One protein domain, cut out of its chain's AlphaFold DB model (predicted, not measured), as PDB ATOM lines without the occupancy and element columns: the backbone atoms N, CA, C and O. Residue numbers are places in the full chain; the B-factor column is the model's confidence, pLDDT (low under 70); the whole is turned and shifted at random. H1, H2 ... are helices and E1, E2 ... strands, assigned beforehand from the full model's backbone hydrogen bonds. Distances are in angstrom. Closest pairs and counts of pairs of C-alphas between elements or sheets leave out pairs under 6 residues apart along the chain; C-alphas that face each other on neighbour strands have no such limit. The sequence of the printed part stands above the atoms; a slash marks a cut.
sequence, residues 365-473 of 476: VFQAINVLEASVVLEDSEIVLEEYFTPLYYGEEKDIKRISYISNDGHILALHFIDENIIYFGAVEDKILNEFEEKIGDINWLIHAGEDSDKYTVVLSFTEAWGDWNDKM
ATOM      1  N   VAL A 365     -48.694  92.874  11.854       93.12
ATOM      2  CA  VAL A 365     -49.234  94.087  12.492       93.12
ATOM      3  C   VAL A 365     -49.001  95.312  11.623       93.12
ATOM      4  O   VAL A 365     -49.925  96.097  11.439       93.12
ATOM      5  N   PHE A 366     -47.809  95.459  11.046       90.94
ATOM      6  CA  PHE A 366     -47.538  96.586  10.162       90.94
ATOM      7  C   PHE A 366     -48.431  96.565   8.919       90.94
ATOM      8  O   PHE A 366     -49.036  97.580   8.589       90.94
ATOM      9  N   GLN A 367     -48.575  95.405   8.267       88.75
ATOM     10  CA  GLN A 367     -49.482  95.240   7.125       88.75
ATOM     11  C   GLN A 367     -50.918  95.591   7.519       88.75
ATOM     12  O   GLN A 367     -51.583  96.305   6.781       88.75
ATOM     13  N   ALA A 368     -51.376  95.122   8.686       90.19
ATOM     14  CA  ALA A 368     -52.714  95.388   9.198       90.19
ATOM     15  C   ALA A 368     -52.948  96.887   9.436       90.19
ATOM     16  O   ALA A 368     -53.938  97.422   8.957       90.19
ATOM     17  N   ILE A 369     -52.030  97.583  10.112       90.12
ATOM     18  CA  ILE A 369     -52.153  99.030  10.361       90.12
ATOM     19  C   ILE A 369     -52.289  99.812   9.047       90.12
ATOM     20  O   ILE A 369     -53.099 100.727   8.978       90.12
ATOM     21  N   ASN A 370     -51.565  99.417   7.997       84.00
ATOM     22  CA  ASN A 370     -51.587 100.095   6.694       84.00
ATOM     23  C   ASN A 370     -52.862  99.853   5.860       84.00
ATOM     24  O   ASN A 370     -53.006 100.453   4.798       84.00
ATOM     25  N   VAL A 371     -53.753  98.956   6.286       83.38
ATOM     26  CA  VAL A 371     -54.996  98.627   5.555       83.38
ATOM     27  C   VAL A 371     -56.252  98.885   6.377       83.38
ATOM     28  O   VAL A 371     -57.362  98.736   5.871       83.38
ATOM     29  N   LEU A 372     -56.081  99.191   7.660       85.56
ATOM     30  CA  LEU A 372     -57.160  99.606   8.537       85.56
ATOM     31  C   LEU A 372     -57.627 101.011   8.134       85.56
ATOM     32  O   LEU A 372     -56.834 101.813   7.649       85.56
ATOM     33  N   GLU A 373     -58.917 101.288   8.331       86.12
ATOM     34  CA  GLU A 373     -59.546 102.555   7.935       86.12
ATOM     35  C   GLU A 373     -58.877 103.757   8.612       86.12
ATOM     36  O   GLU A 373     -58.640 104.780   7.975       86.12
ATOM     37  N   ALA A 374     -58.514 103.587   9.884       86.88
ATOM     38  CA  ALA A 374     -57.907 104.620  10.699       86.88
ATOM     39  C   ALA A 374     -56.453 104.268  11.012       86.88
ATOM     40  O   ALA A 374     -56.182 103.224  11.619       86.88
ATOM     41  N   SER A 375     -55.517 105.153  10.660       88.31
ATOM     42  CA  SER A 375     -54.100 104.996  10.993       88.31
ATOM     43  C   SER A 375     -53.462 106.320  11.408       88.31
ATOM     44  O   SER A 375     -53.744 107.377  10.849       88.31
ATOM     45  N   VAL A 376     -52.597 106.280  12.415       87.25
ATOM     46  CA  VAL A 376     -51.918 107.470  12.944       87.25
ATOM     47  C   VAL A 376     -50.510 107.119  13.389       87.25
ATOM     48  O   VAL A 376     -50.220 105.983  13.765       87.25
ATOM     49  N   VAL A 377     -49.634 108.112  13.369       85.00
ATOM     50  CA  VAL A 377     -48.255 108.007  13.829       85.00
ATOM     51  C   VAL A 377     -48.051 108.939  15.012       85.00
ATOM     52  O   VAL A 377     -48.559 110.057  15.053       85.00
ATOM     53  N   LEU A 378     -47.301 108.466  15.995       83.19
ATOM     54  CA  LEU A 378     -46.888 109.243  17.145       83.19
ATOM     55  C   LEU A 378     -45.366 109.249  17.234       83.19
ATOM     56  O   LEU A 378     -44.743 108.199  17.392       83.19
ATOM     57  N   GLU A 379     -44.793 110.445  17.182       73.56
ATOM     58  CA  GLU A 379     -43.426 110.689  17.624       73.56
ATOM     59  C   GLU A 379     -43.462 110.910  19.138       73.56
ATOM     60  O   GLU A 379     -44.112 111.837  19.619       73.56
ATOM     61  N   ASP A 380     -42.752 110.060  19.881       64.69
ATOM     62  CA  ASP A 380     -42.513 110.192  21.321       64.69
ATOM     63  C   ASP A 380     -43.710 109.929  22.262       64.69
ATOM     64  O   ASP A 380     -44.496 110.821  22.583       64.69
ATOM     65  N   SER A 381     -43.781 108.695  22.794       61.06
ATOM     66  CA  SER A 381     -44.126 108.398  24.201       61.06
ATOM     67  C   SER A 381     -44.257 106.882  24.444       61.06
ATOM     68  O   SER A 381     -45.344 106.307  24.342       61.06
ATOM     69  N   GLU A 382     -43.178 106.224  24.897       65.19
ATOM     70  CA  GLU A 382     -43.247 104.844  25.431       65.19
ATOM     71  C   GLU A 382     -44.293 104.690  26.554       65.19
ATOM     72  O   GLU A 382     -44.787 103.591  26.814       65.19
ATOM     73  N   ILE A 383     -44.643 105.792  27.231       65.25
ATOM     74  CA  ILE A 383     -45.591 105.796  28.348       65.25
ATOM     75  C   ILE A 383     -46.982 105.349  27.879       65.25
ATOM     76  O   ILE A 383     -47.631 104.592  28.598       65.25
ATOM     77  N   VAL A 384     -47.405 105.744  26.671       71.31
ATOM     78  CA  VAL A 384     -48.723 105.381  26.118       71.31
ATOM     79  C   VAL A 384     -48.830 103.872  25.906       71.31
ATOM     80  O   VAL A 384     -49.823 103.253  26.292       71.31
ATOM     81  N   LEU A 385     -47.787 103.258  25.345       80.06
ATOM     82  CA  LEU A 385     -47.760 101.817  25.097       80.06
ATOM     83  C   LEU A 385     -47.799 101.015  26.397       80.06
ATOM     84  O   LEU A 385     -48.466  99.990  26.471       80.06
ATOM     85  N   GLU A 386     -47.108 101.476  27.437       74.81
ATOM     86  CA  GLU A 386     -47.039 100.738  28.700       74.81
ATOM     87  C   GLU A 386     -48.345 100.778  29.517       74.81
ATOM     88  O   GLU A 386     -48.609  99.819  30.242       74.81
ATOM     89  N   GLU A 387     -49.147 101.846  29.419       80.75
ATOM     90  CA  GLU A 387     -50.419 101.992  30.160       80.75
ATOM     91  C   GLU A 387     -51.602 101.362  29.403       80.75
ATOM     92  O   GLU A 387     -52.447 100.677  29.992       80.75
ATOM     93  N   TYR A 388     -51.660 101.544  28.082       85.12
ATOM     94  CA  TYR A 388     -52.856 101.218  27.297       85.12
ATOM     95  C   TYR A 388     -52.728  99.966  26.437       85.12
ATOM     96  O   TYR A 388     -53.749  99.490  25.931       85.12
ATOM     97  N   PHE A 389     -51.524  99.410  26.297       90.19
ATOM     98  CA  PHE A 389     -51.279  98.304  25.387       90.19
ATOM     99  C   PHE A 389     -50.622  97.095  26.048       90.19
ATOM    100  O   PHE A 389     -49.789  97.180  26.948       90.19
ATOM    101  N   THR A 390     -50.978  95.930  25.519       88.50
ATOM    102  CA  THR A 390     -50.322  94.665  25.790       88.50
ATOM    103  C   THR A 390     -49.440  94.297  24.589       88.50
ATOM    104  O   THR A 390     -49.922  94.240  23.458       88.50
ATOM    105  N   PRO A 391     -48.149  94.014  24.802       89.12
ATOM    106  CA  PRO A 391     -47.250  93.538  23.755       89.12
ATOM    107  C   PRO A 391     -47.722  92.178  23.236       89.12
ATOM    108  O   PRO A 391     -48.030  91.269  24.013       89.12
ATOM    109  N   LEU A 392     -47.750  92.022  21.915       85.56
ATOM    110  CA  LEU A 392     -48.207  90.792  21.271       85.56
ATOM    111  C   LEU A 392     -47.167  89.669  21.376       85.56
ATOM    112  O   LEU A 392     -47.535  88.497  21.478       85.56
ATOM    113  N   TYR A 393     -45.875  90.009  21.398       80.25
ATOM    114  CA  TYR A 393     -44.790  89.038  21.526       80.25
ATOM    115  C   TYR A 393     -43.494  89.661  22.047       80.25
ATOM    116  O   TYR A 393     -43.099  90.744  21.621       80.25
ATOM    117  N   TYR A 394     -42.801  88.925  22.920       70.12
ATOM    118  CA  TYR A 394     -41.444  89.228  23.365       70.12
ATOM    119  C   TYR A 394     -40.489  88.158  22.838       70.12
ATOM    120  O   TYR A 394     -40.626  86.981  23.172       70.12
ATOM    121  N   GLY A 395     -39.529  88.573  22.011       62.53
ATOM    122  CA  GLY A 395     -38.397  87.727  21.637       62.53
ATOM    123  C   GLY A 395     -37.351  87.656  22.754       62.53
ATOM    124  O   GLY A 395     -37.357  88.462  23.678       62.53
ATOM    125  N   GLU A 396     -36.424  86.704  22.643       59.62
ATOM    126  CA  GLU A 396     -35.271  86.557  23.554       59.62
ATOM    127  C   GLU A 396     -34.082  87.473  23.178       59.62
ATOM    128  O   GLU A 396     -33.016  87.407  23.793       59.62
ATOM    129  N   GLU A 397     -34.232  88.306  22.148       59.66
ATOM    130  CA  GLU A 397     -33.158  89.142  21.605       59.66
ATOM    131  C   GLU A 397     -32.865  90.368  22.476       59.66
ATOM    132  O   GLU A 397     -33.765  90.995  23.032       59.66
ATOM    133  N   LYS A 398     -31.575  90.720  22.563       55.66
ATOM    134  CA  LYS A 398     -31.095  91.902  23.294       55.66
ATOM    135  C   LYS A 398     -31.320  93.213  22.536       55.66
ATOM    136  O   LYS A 398     -31.520  94.232  23.184       55.66
ATOM    137  N   ASP A 399     -31.341  93.157  21.204       62.22
ATOM    138  CA  ASP A 399     -31.449  94.328  20.329       62.22
ATOM    139  C   ASP A 399     -32.835  94.355  19.681       62.22
ATOM    140  O   ASP A 399     -33.063  93.884  18.565       62.22
ATOM    141  N   ILE A 400     -33.816  94.839  20.439       68.56
ATOM    142  CA  ILE A 400     -35.198  94.916  19.978       68.56
ATOM    143  C   ILE A 400     -35.367  96.201  19.163       68.56
ATOM    144  O   ILE A 400     -35.531  97.268  19.735       68.56
ATOM    145  N   LYS A 401     -35.379  96.085  17.831       82.25
ATOM    146  CA  LYS A 401     -35.634  97.230  16.934       82.25
ATOM    147  C   LYS A 401     -37.098  97.665  16.904       82.25
ATOM    148  O   LYS A 401     -37.409  98.838  16.724       82.25
ATOM    149  N   ARG A 402     -38.011  96.701  17.052       88.75
ATOM    150  CA  ARG A 402     -39.456  96.925  16.962       88.75
ATOM    151  C   ARG A 402     -40.272  95.980  17.836       88.75
ATOM    152  O   ARG A 402     -39.885  94.822  18.038       88.75
ATOM    153  N   ILE A 403     -41.406  96.474  18.330       89.75
ATOM    154  CA  ILE A 403     -42.361  95.715  19.149       89.75
ATOM    155  C   ILE A 403     -43.781  96.005  18.680       89.75
ATOM    156  O   ILE A 403     -44.183  97.160  18.552       89.75
ATOM    157  N   SER A 404     -44.547  94.936  18.479       92.94
ATOM    158  CA  SER A 404     -45.981  95.014  18.223       92.94
ATOM    159  C   SER A 404     -46.801  94.922  19.496       92.94
ATOM    160  O   SER A 404     -46.510  94.122  20.391       92.94
ATOM    161  N   TYR A 405     -47.900  95.659  19.516       93.81
ATOM    162  CA  TYR A 405     -48.832  95.720  20.619       93.81
ATOM    163  C   TYR A 405     -50.280  95.668  20.138       93.81
ATOM    164  O   TYR A 405     -50.593  95.942  18.980       93.81
ATOM    165  N   ILE A 406     -51.163  95.350  21.077       93.62
ATOM    166  CA  ILE A 406     -52.607  95.510  20.954       93.62
ATOM    167  C   ILE A 406     -53.122  96.259  22.180       93.62
ATOM    168  O   ILE A 406     -52.613  96.049  23.284       93.62
ATOM    169  N   SER A 407     -54.091  97.151  22.010       92.94
ATOM    170  CA  SER A 407     -54.696  97.852  23.137       92.94
ATOM    171  C   SER A 407     -55.344  96.859  24.099       92.94
ATOM    172  O   SER A 407     -55.755  95.758  23.727       92.94
ATOM    173  N   ASN A 408     -55.444  97.239  25.369       88.62
ATOM    174  CA  ASN A 408     -55.989  96.368  26.414       88.62
ATOM    175  C   ASN A 408     -57.475  96.019  26.205       88.62
ATOM    176  O   ASN A 408     -57.944  95.015  26.738       88.62
ATOM    177  N   ASP A 409     -58.203  96.831  25.436       89.19
ATOM    178  CA  ASP A 409     -59.573  96.555  24.991       89.19
ATOM    179  C   ASP A 409     -59.641  95.735  23.688       89.19
ATOM    180  O   ASP A 409     -60.706  95.231  23.343       89.19
ATOM    181  N   GLY A 410     -58.508  95.516  23.012       91.88
ATOM    182  CA  GLY A 410     -58.410  94.666  21.830       91.88
ATOM    183  C   GLY A 410     -58.837  95.329  20.522       91.88
ATOM    184  O   GLY A 410     -59.117  94.604  19.573       91.88
ATOM    185  N   HIS A 411     -58.921  96.662  20.464       93.50
ATOM    186  CA  HIS A 411     -59.443  97.395  19.304       93.50
ATOM    187  C   HIS A 411     -58.390  98.137  18.471       93.50
ATOM    188  O   HIS A 411     -58.664  98.472  17.320       93.50
ATOM    189  N   ILE A 412     -57.201  98.383  19.024       93.56
ATOM    190  CA  ILE A 412     -56.142  99.163  18.377       93.56
ATOM    191  C   ILE A 412     -54.886  98.305  18.289       93.56
ATOM    192  O   ILE A 412     -54.443  97.730  19.286       93.56
ATOM    193  N   LEU A 413     -54.286  98.244  17.108       95.50
ATOM    194  CA  LEU A 413     -52.946  97.697  16.925       95.50
ATOM    195  C   LEU A 413     -51.925  98.820  17.022       95.50
ATOM    196  O   LEU A 413     -52.189  99.925  16.556       95.50
ATOM    197  N   ALA A 414     -50.755  98.529  17.587       94.00
ATOM    198  CA  ALA A 414     -49.637  99.459  17.556       94.00
ATOM    199  C   ALA A 414     -48.322  98.769  17.191       94.00
ATOM    200  O   ALA A 414     -48.081  97.625  17.580       94.00
ATOM    201  N   LEU A 415     -47.449  99.477  16.479       93.12
ATOM    202  CA  LEU A 415     -46.092  99.043  16.168       93.12
ATOM    203  C   LEU A 415     -45.105 100.150  16.527       93.12
ATOM    204  O   LEU A 415     -45.126 101.223  15.933       93.12
ATOM    205  N   HIS A 416     -44.228  99.864  17.482       91.25
ATOM    206  CA  HIS A 416     -43.189 100.783  17.933       91.25
ATOM    207  C   HIS A 416     -41.866 100.455  17.246       91.25
ATOM    208  O   HIS A 416     -41.354  99.348  17.426       91.25
ATOM    209  N   PHE A 417     -41.309 101.411  16.507       86.69
ATOM    210  CA  PHE A 417     -39.934 101.405  16.016       86.69
ATOM    211  C   PHE A 417     -39.053 102.109  17.050       86.69
ATOM    212  O   PHE A 417     -39.036 103.334  17.136       86.69
ATOM    213  N   ILE A 418     -38.351 101.318  17.863       83.81
ATOM    214  CA  ILE A 418     -37.623 101.798  19.049       83.81
ATOM    215  C   ILE A 418     -36.466 102.715  18.655       83.81
ATOM    216  O   ILE A 418     -36.269 103.754  19.280       83.81
ATOM    217  N   ASP A 419     -35.733 102.359  17.599       78.75
ATOM    218  CA  ASP A 419     -34.568 103.128  17.142       78.75
ATOM    219  C   ASP A 419     -34.957 104.518  16.604       78.75
ATOM    220  O   ASP A 419     -34.163 105.456  16.661       78.75
ATOM    221  N   GLU A 420     -36.190 104.655  16.110       77.12
ATOM    222  CA  GLU A 420     -36.730 105.894  15.540       77.12
ATOM    223  C   GLU A 420     -37.612 106.661  16.540       77.12
ATOM    224  O   GLU A 420     -37.916 107.828  16.317       77.12
ATOM    225  N   ASN A 421     -37.994 106.031  17.660       79.94
ATOM    226  CA  ASN A 421     -38.978 106.533  18.626       79.94
ATOM    227  C   ASN A 421     -40.330 106.896  17.971       79.94
ATOM    228  O   ASN A 421     -40.969 107.891  18.327       79.94
ATOM    229  N   ILE A 422     -40.750 106.079  16.998       83.25
ATOM    230  CA  ILE A 422     -41.989 106.253  16.228       83.25
ATOM    231  C   ILE A 422     -42.944 105.104  16.530       83.25
ATOM    232  O   ILE A 422     -42.562 103.930  16.495       83.25
ATOM    233  N   ILE A 423     -44.208 105.428  16.790       88.62
ATOM    234  CA  ILE A 423     -45.262 104.443  17.025       88.62
ATOM    235  C   ILE A 423     -46.360 104.623  15.987       88.62
ATOM    236  O   ILE A 423     -46.970 105.683  15.895       88.62
ATOM    237  N   TYR A 424     -46.644 103.564  15.242       91.06
ATOM    238  CA  TYR A 424     -47.789 103.487  14.344       91.06
ATOM    239  C   TYR A 424     -48.961 102.885  15.101       91.06
ATOM    240  O   TYR A 424     -48.776 101.888  15.797       91.06
ATOM    241  N   PHE A 425     -50.154 103.436  14.931       92.31
ATOM    242  CA  PHE A 425     -51.398 102.878  15.445       92.31
ATOM    243  C   PHE A 425     -52.380 102.661  14.302       92.31
ATOM    244  O   PHE A 425     -52.403 103.440  13.351       92.31
ATOM    245  N   GLY A 426     -53.205 101.624  14.417       92.19
ATOM    246  CA  GLY A 426     -54.280 101.351  13.471       92.19
ATOM    247  C   GLY A 426     -55.529 100.815  14.159       92.19
ATOM    248  O   GLY A 426     -55.425 100.009  15.090       92.19
ATOM    249  N   ALA A 427     -56.701 101.241  13.690       91.88
ATOM    250  CA  ALA A 427     -58.003 100.765  14.152       91.88
ATOM    251  C   ALA A 427     -59.005 100.652  12.994       91.88
ATOM    252  O   ALA A 427     -58.865 101.299  11.962       91.88
ATOM    253  N   VAL A 428     -60.042  99.830  13.177       89.44
ATOM    254  CA  VAL A 428     -61.066  99.599  12.139       89.44
ATOM    255  C   VAL A 428     -61.929 100.814  11.823       89.44
ATOM    256  O   VAL A 428     -62.527 100.830  10.762       89.44
ATOM    257  N   GLU A 429     -62.015 101.786  12.728       87.19
ATOM    258  CA  GLU A 429     -62.833 102.989  12.572       87.19
ATOM    259  C   GLU A 429     -62.114 104.178  13.219       87.19
ATOM    260  O   GLU A 429     -61.568 104.051  14.322       87.19
ATOM    261  N   ASP A 430     -62.199 105.360  12.602       85.94
ATOM    262  CA  ASP A 430     -61.612 106.606  13.128       85.94
ATOM    263  C   ASP A 430     -62.103 106.935  14.539       85.94
ATOM    264  O   ASP A 430     -61.360 107.436  15.385       85.94
ATOM    265  N   LYS A 431     -63.370 106.615  14.827       89.12
ATOM    266  CA  LYS A 431     -63.988 106.844  16.137       89.12
ATOM    267  C   LYS A 431     -63.207 106.179  17.271       89.12
ATOM    268  O   LYS A 431     -63.125 106.756  18.349       89.12
ATOM    269  N   ILE A 432     -62.616 105.008  17.027       90.44
ATOM    270  CA  ILE A 432     -61.840 104.274  18.033       90.44
ATOM    271  C   ILE A 432     -60.553 105.032  18.369       90.44
ATOM    272  O   ILE A 432     -60.219 105.170  19.545       90.44
ATOM    273  N   LEU A 433     -59.845 105.557  17.362       89.00
ATOM    274  CA  LEU A 433     -58.635 106.350  17.595       89.00
ATOM    275  C   LEU A 433     -58.952 107.705  18.235       89.00
ATOM    276  O   LEU A 433     -58.224 108.117  19.129       89.00
ATOM    277  N   ASN A 434     -60.065 108.342  17.862       85.75
ATOM    278  CA  ASN A 434     -60.516 109.590  18.487       85.75
ATOM    279  C   ASN A 434     -60.877 109.392  19.971       85.75
ATOM    280  O   ASN A 434     -60.438 110.152  20.829       85.75
ATOM    281  N   GLU A 435     -61.633 108.338  20.303       89.06
ATOM    282  CA  GLU A 435     -61.936 107.991  21.700       89.06
ATOM    283  C   GLU A 435     -60.660 107.664  22.488       89.06
ATOM    284  O   GLU A 435     -60.550 107.971  23.679       89.06
ATOM    285  N   PHE A 436     -59.679 107.048  21.824       88.38
ATOM    286  CA  PHE A 436     -58.378 106.780  22.410       88.38
ATOM    287  C   PHE A 436     -57.591 108.075  22.661       88.38
ATOM    288  O   PHE A 436     -57.145 108.282  23.785       88.38
ATOM    289  N   GLU A 437     -57.488 108.980  21.688       85.94
ATOM    290  CA  GLU A 437     -56.878 110.309  21.844       85.94
ATOM    291  C   GLU A 437     -57.477 111.082  23.028       85.94
ATOM    292  O   GLU A 437     -56.742 111.512  23.922       85.94
ATOM    293  N   GLU A 438     -58.809 111.180  23.096       85.06
ATOM    294  CA  GLU A 438     -59.514 111.856  24.194       85.06
ATOM    295  C   GLU A 438     -59.168 111.256  25.565       85.06
ATOM    296  O   GLU A 438     -59.076 111.971  26.568       85.06
ATOM    297  N   LYS A 439     -58.958 109.937  25.619       84.25
ATOM    298  CA  LYS A 439     -58.622 109.213  26.847       84.25
ATOM    299  C   LYS A 439     -57.201 109.500  27.330       84.25
ATOM    300  O   LYS A 439     -56.991 109.533  28.546       84.25
ATOM    301  N   ILE A 440     -56.235 109.666  26.425       80.62
ATOM    302  CA  ILE A 440     -54.819 109.819  26.799       80.62
ATOM    303  C   ILE A 440     -54.450 111.295  27.051       80.62
ATOM    304  O   ILE A 440     -53.540 111.561  27.838       80.62
ATOM    305  N   GLY A 441     -55.177 112.255  26.464       73.31
ATOM    306  CA  GLY A 441     -54.930 113.701  26.602       73.31
ATOM    307  C   GLY A 441     -54.004 114.272  25.515       73.31
ATOM    308  O   GLY A 441     -53.820 113.617  24.498       73.31
ATOM    309  N   ASP A 442     -53.446 115.482  25.725       62.78
ATOM    310  CA  ASP A 442     -52.625 116.271  24.767       62.78
ATOM    311  C   ASP A 442     -51.450 115.476  24.145       62.78
ATOM    312  O   ASP A 442     -50.284 115.601  24.546       62.78
ATOM    313  N   ILE A 443     -51.751 114.668  23.135       63.66
ATOM    314  CA  ILE A 443     -50.807 113.967  22.276       63.66
ATOM    315  C   ILE A 443     -50.862 114.646  20.910       63.66
ATOM    316  O   ILE A 443     -51.924 114.782  20.315       63.66
ATOM    317  N   ASN A 444     -49.708 115.074  20.398       58.31
ATOM    318  CA  ASN A 444     -49.619 115.588  19.035       58.31
ATOM    319  C   ASN A 444     -49.484 114.407  18.068       58.31
ATOM    320  O   ASN A 444     -48.371 113.951  17.809       58.31
ATOM    321  N   TRP A 445     -50.602 113.909  17.544       62.88
ATOM    322  CA  TRP A 445     -50.583 112.917  16.469       62.88
ATOM    323  C   TRP A 445     -50.009 113.513  15.179       62.88
ATOM    324  O   TRP A 445     -50.344 114.630  14.783       62.88
ATOM    325  N   LEU A 446     -49.199 112.727  14.476       51.47
ATOM    326  CA  LEU A 446     -48.986 112.862  13.041       51.47
ATOM    327  C   LEU A 446     -49.974 111.911  12.356       51.47
ATOM    328  O   LEU A 446     -49.773 110.701  12.308       51.47
ATOM    329  N   ILE A 447     -51.099 112.438  11.879       51.34
ATOM    330  CA  ILE A 447     -52.160 111.629  11.264       51.34
ATOM    331  C   ILE A 447     -51.738 111.242   9.834       51.34
ATOM    332  O   ILE A 447     -51.448 112.123   9.025       51.34
ATOM    333  N   HIS A 448     -51.722 109.941   9.513       45.28
ATOM    334  CA  HIS A 448     -51.557 109.427   8.147       45.28
ATOM    335  C   HIS A 448     -52.951 109.132   7.564       45.28
ATOM    336  O   HIS A 448     -53.651 108.243   8.032       45.28
ATOM    337  N   ALA A 449     -53.384 109.928   6.585       39.47
ATOM    338  CA  ALA A 449     -54.795 110.069   6.207       39.47
ATOM    339  C   ALA A 449     -55.250 109.256   4.973       39.47
ATOM    340  O   ALA A 449     -54.450 109.045   4.065       39.47
ATOM    341  N   GLY A 450     -56.554 108.931   4.915       38.66
ATOM    342  CA  GLY A 450     -57.355 108.491   3.749       38.66
ATOM    343  C   GLY A 450     -58.504 109.481   3.433       38.66
ATOM    344  O   GLY A 450     -58.811 110.330   4.269       38.66
ATOM    345  N   GLU A 451     -59.059 109.472   2.207       36.34
ATOM    346  CA  GLU A 451     -59.924 110.552   1.661       36.34
ATOM    347  C   GLU A 451     -61.311 110.647   2.323       36.34
ATOM    348  O   GLU A 451     -61.906 109.642   2.692       36.34
ATOM    349  N   ASP A 452     -61.812 111.887   2.407       38.75
ATOM    350  CA  ASP A 452     -63.146 112.324   2.858       38.75
ATOM    351  C   ASP A 452     -63.415 112.485   4.370       38.75
ATOM    352  O   ASP A 452     -64.496 112.173   4.872       38.75
ATOM    353  N   SER A 453     -62.510 113.163   5.090       40.72
ATOM    354  CA  SER A 453     -62.931 113.998   6.229       40.72
ATOM    355  C   SER A 453     -62.613 115.473   5.962       40.72
ATOM    356  O   SER A 453     -61.496 115.820   5.580       40.72
ATOM    357  N   ASP A 454     -63.590 116.361   6.177       34.44
ATOM    358  CA  ASP A 454     -63.547 117.815   5.904       34.44
ATOM    359  C   ASP A 454     -62.474 118.605   6.698       34.44
ATOM    360  O   ASP A 454     -62.561 119.831   6.842       34.44
ATOM    361  N   LYS A 455     -61.451 117.946   7.253       35.19
ATOM    362  CA  LYS A 455     -60.384 118.606   8.007       35.19
ATOM    363  C   LYS A 455     -58.954 118.139   7.742       35.19
ATOM    364  O   LYS A 455     -58.067 118.894   8.132       35.19
ATOM    365  N   TYR A 456     -58.676 117.001   7.099       36.97
ATOM    366  CA  TYR A 456     -57.293 116.489   7.041       36.97
ATOM    367  C   TYR A 456     -56.976 115.741   5.730       36.97
ATOM    368  O   TYR A 456     -57.820 115.040   5.186       36.97
ATOM    369  N   THR A 457     -55.766 115.962   5.187       29.67
ATOM    370  CA  THR A 457     -55.325 115.575   3.827       29.67
ATOM    371  C   THR A 457     -54.454 114.316   3.813       29.67
ATOM    372  O   THR A 457     -53.626 114.125   4.695       29.67
ATOM    373  N   VAL A 458     -54.627 113.533   2.747       41.44
ATOM    374  CA  VAL A 458     -54.353 112.101   2.535       41.44
ATOM    375  C   VAL A 458     -52.935 111.715   2.115       41.44
ATOM    376  O   VAL A 458     -52.293 112.431   1.347       41.44
ATOM    377  N   VAL A 459     -52.516 110.505   2.514       33.78
ATOM    378  CA  VAL A 459     -51.580 109.663   1.754       33.78
ATOM    379  C   VAL A 459     -52.335 108.399   1.345       33.78
ATOM    380  O   VAL A 459     -52.626 107.548   2.176       33.78
ATOM    381  N   LEU A 460     -52.671 108.302   0.055       33.94
ATOM    382  CA  LEU A 460     -53.367 107.158  -0.534       33.94
ATOM    383  C   LEU A 460     -52.659 105.869  -0.121       33.94
ATOM    384  O   LEU A 460     -51.426 105.804  -0.162       33.94
ATOM    385  N   SER A 461     -53.436 104.840   0.226       39.03
ATOM    386  CA  SER A 461     -52.901 103.492   0.368       39.03
ATOM    387  C   SER A 461     -52.061 103.189  -0.881       39.03
ATOM    388  O   SER A 461     -52.531 103.281  -2.020       39.03
ATOM    389  N   PHE A 462     -50.772 102.894  -0.694       41.69
ATOM    390  CA  PHE A 462     -49.852 102.648  -1.810       41.69
ATOM    391  C   PHE A 462     -50.372 101.515  -2.719       41.69
ATOM    392  O   PHE A 462     -50.073 101.473  -3.906       41.69
ATOM    393  N   THR A 463     -51.211 100.627  -2.182       41.34
ATOM    394  CA  THR A 463     -51.865  99.513  -2.875       41.34
ATOM    395  C   THR A 463     -52.934  99.912  -3.897       41.34
ATOM    396  O   THR A 463     -53.001  99.269  -4.946       41.34
ATOM    397  N   GLU A 464     -53.747 100.943  -3.652       39.09
ATOM    398  CA  GLU A 464     -54.750 101.406  -4.633       39.09
ATOM    399  C   GLU A 464     -54.105 102.266  -5.718       39.09
ATOM    400  O   GLU A 464     -54.360 102.062  -6.906       39.09
ATOM    401  N   ALA A 465     -53.165 103.132  -5.326       40.69
ATOM    402  CA  ALA A 465     -52.392 103.925  -6.271       40.69
ATOM    403  C   ALA A 465     -51.597 103.040  -7.245       40.69
ATOM    404  O   ALA A 465     -51.456 103.404  -8.406       40.69
ATOM    405  N   TRP A 466     -51.109 101.871  -6.813       42.12
ATOM    406  CA  TRP A 466     -50.352 100.961  -7.678       42.12
ATOM    407  C   TRP A 466     -51.238 100.052  -8.538       42.12
ATOM    408  O   TRP A 466     -50.862  99.761  -9.672       42.12
ATOM    409  N   GLY A 467     -52.423  99.651  -8.058       42.81
ATOM    410  CA  GLY A 467     -53.413  98.924  -8.866       42.81
ATOM    411  C   GLY A 467     -53.861  99.731 -10.087       42.81
ATOM    412  O   GLY A 467     -53.712  99.273 -11.219       42.81
ATOM    413  N   ASP A 468     -54.264 100.983  -9.862       40.00
ATOM    414  CA  ASP A 468     -54.696 101.897 -10.927       40.00
ATOM    415  C   ASP A 468     -53.559 102.300 -11.880       40.00
ATOM    416  O   ASP A 468     -53.794 102.610 -13.052       40.00
ATOM    417  N   TRP A 469     -52.314 102.316 -11.398       39.09
ATOM    418  CA  TRP A 469     -51.144 102.630 -12.223       39.09
ATOM    419  C   TRP A 469     -50.718 101.447 -13.096       39.09
ATOM    420  O   TRP A 469     -50.325 101.642 -14.246       39.09
ATOM    421  N   ASN A 470     -50.834 100.220 -12.580       39.50
ATOM    422  CA  ASN A 470     -50.487  99.005 -13.311       39.50
ATOM    423  C   ASN A 470     -51.532  98.681 -14.392       39.50
ATOM    424  O   ASN A 470     -51.161  98.342 -15.514       39.50
ATOM    425  N   ASP A 471     -52.820  98.892 -14.104       40.78
ATOM    426  CA  ASP A 471     -53.889  98.705 -15.091       40.78
ATOM    427  C   ASP A 471     -53.799  99.737 -16.234       40.78
ATOM    428  O   ASP A 471     -53.991  99.387 -17.399       40.78
ATOM    429  N   LYS A 472     -53.383 100.981 -15.946       38.16
ATOM    430  CA  LYS A 472     -53.129 102.013 -16.974       38.16
ATOM    431  C   LYS A 472     -51.853 101.790 -17.790       38.16
ATOM    432  O   LYS A 472     -51.788 102.239 -18.931       38.16
ATOM    433  N   MET A 473     -50.840 101.126 -17.235       33.59
ATOM    434  CA  MET A 473     -49.593 100.803 -17.947       33.59
ATOM    435  C   MET A 473     -49.708  99.548 -18.822       33.59
ATOM    436  O   MET A 473     -48.901  99.382 -19.729       33.59
TER     437      MET A 473
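AT A GLANCE: This is residues 365 to 473 of the 476 residues of the protein "SMI1/KNR4 family protein" of Clostridium sp. P21 (UniProt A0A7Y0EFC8). A strongly twisted sheet of five strands has H2 and H3 over one face and the short helix H1 over the other, while H4, at the end of a long link, sticks out with residues 464 to 473. The printed part has 109 residues with four named helices and five named strands, in the order H1 E1 H2 E2 E3 E4 E5 H3 H4. The sheet runs E1 E5 E4 E3 E2, antiparallel throughout, and the class is mixed, helices and strands. The whole is compact, with a radius of gyration of the C-alphas of 15.1 A and spans of 46 by 33 by 23 A.

IN THESE COORDINATES: Find C-alpha 365 at (-49.234, 94.087, 12.492), where H1, residues 365 to 369, begins. E1 is residues 374 to 379, 17.2 A long, and starts at C-alpha 374 at (-57.907, 104.620, 10.699). Then come H2, residues 382 to 388, 10.4 A, and E2, residues 389 to 391. Read on through E3, residues 402 to 407, 16.5 A, E4, residues 412 to 417, 16.5 A, and E5, residues 422 to 427, 17.1 A. H3 is residues 430 to 440, 15.6 A, and H4, residues 462 to 473, 16.2 A, ends at C-alpha 473 at (-49.593, 100.803, -17.947).

HOW THE PARTS SIT: Look first at E2 E3 E4 E5, a meander, each strand the antiparallel neighbour of the one before, joined by three hairpins. N 390 and O 406 are 2.8 A apart between E2 and E3, N 405 and O 414 2.8 A between E3 and E4, and N 415 and O 424 2.8 A between E4 and E5. E1, an edge strand, is antiparallel to E5, with N 378 and O 423 at 2.8 A. H1 is on the sheet at a height of 7.6 A, only just over E4, on which 3 of its 5 C-alphas fall; the closest C-alphas of H1 and E4 are those of Phe 366 and Leu 415, 6.6 A apart. H2 and H3 are on the opposite face from H1. H3, at a height of 9.4 A, lies over E5 and runs slantwise to the strands, at 39 degrees to E5 on the local plane. H2 and H3 are close but not clearly touching, their closest C-alphas, Val 384 and Ile 440, 7.6 A apart. In H1, H2, H3 and H4 every O i to N i+4 pair is within hydrogen-bond range.

THE WHOLE: The C-alphas farthest apart, of Glu 387 and Met 473, are 48.1 A apart. H4 is not on the sheet and is apart from H3. The link from H3 to H4, residues 441 to 461, is long; its residues 446 to 447 pair antiparallel with residues 376 to 377 of E1. The printed part has no cut. Its mean pLDDT is 71.4, and residues 380 to 383, 395 to 400 and 442 to 473 are under 70.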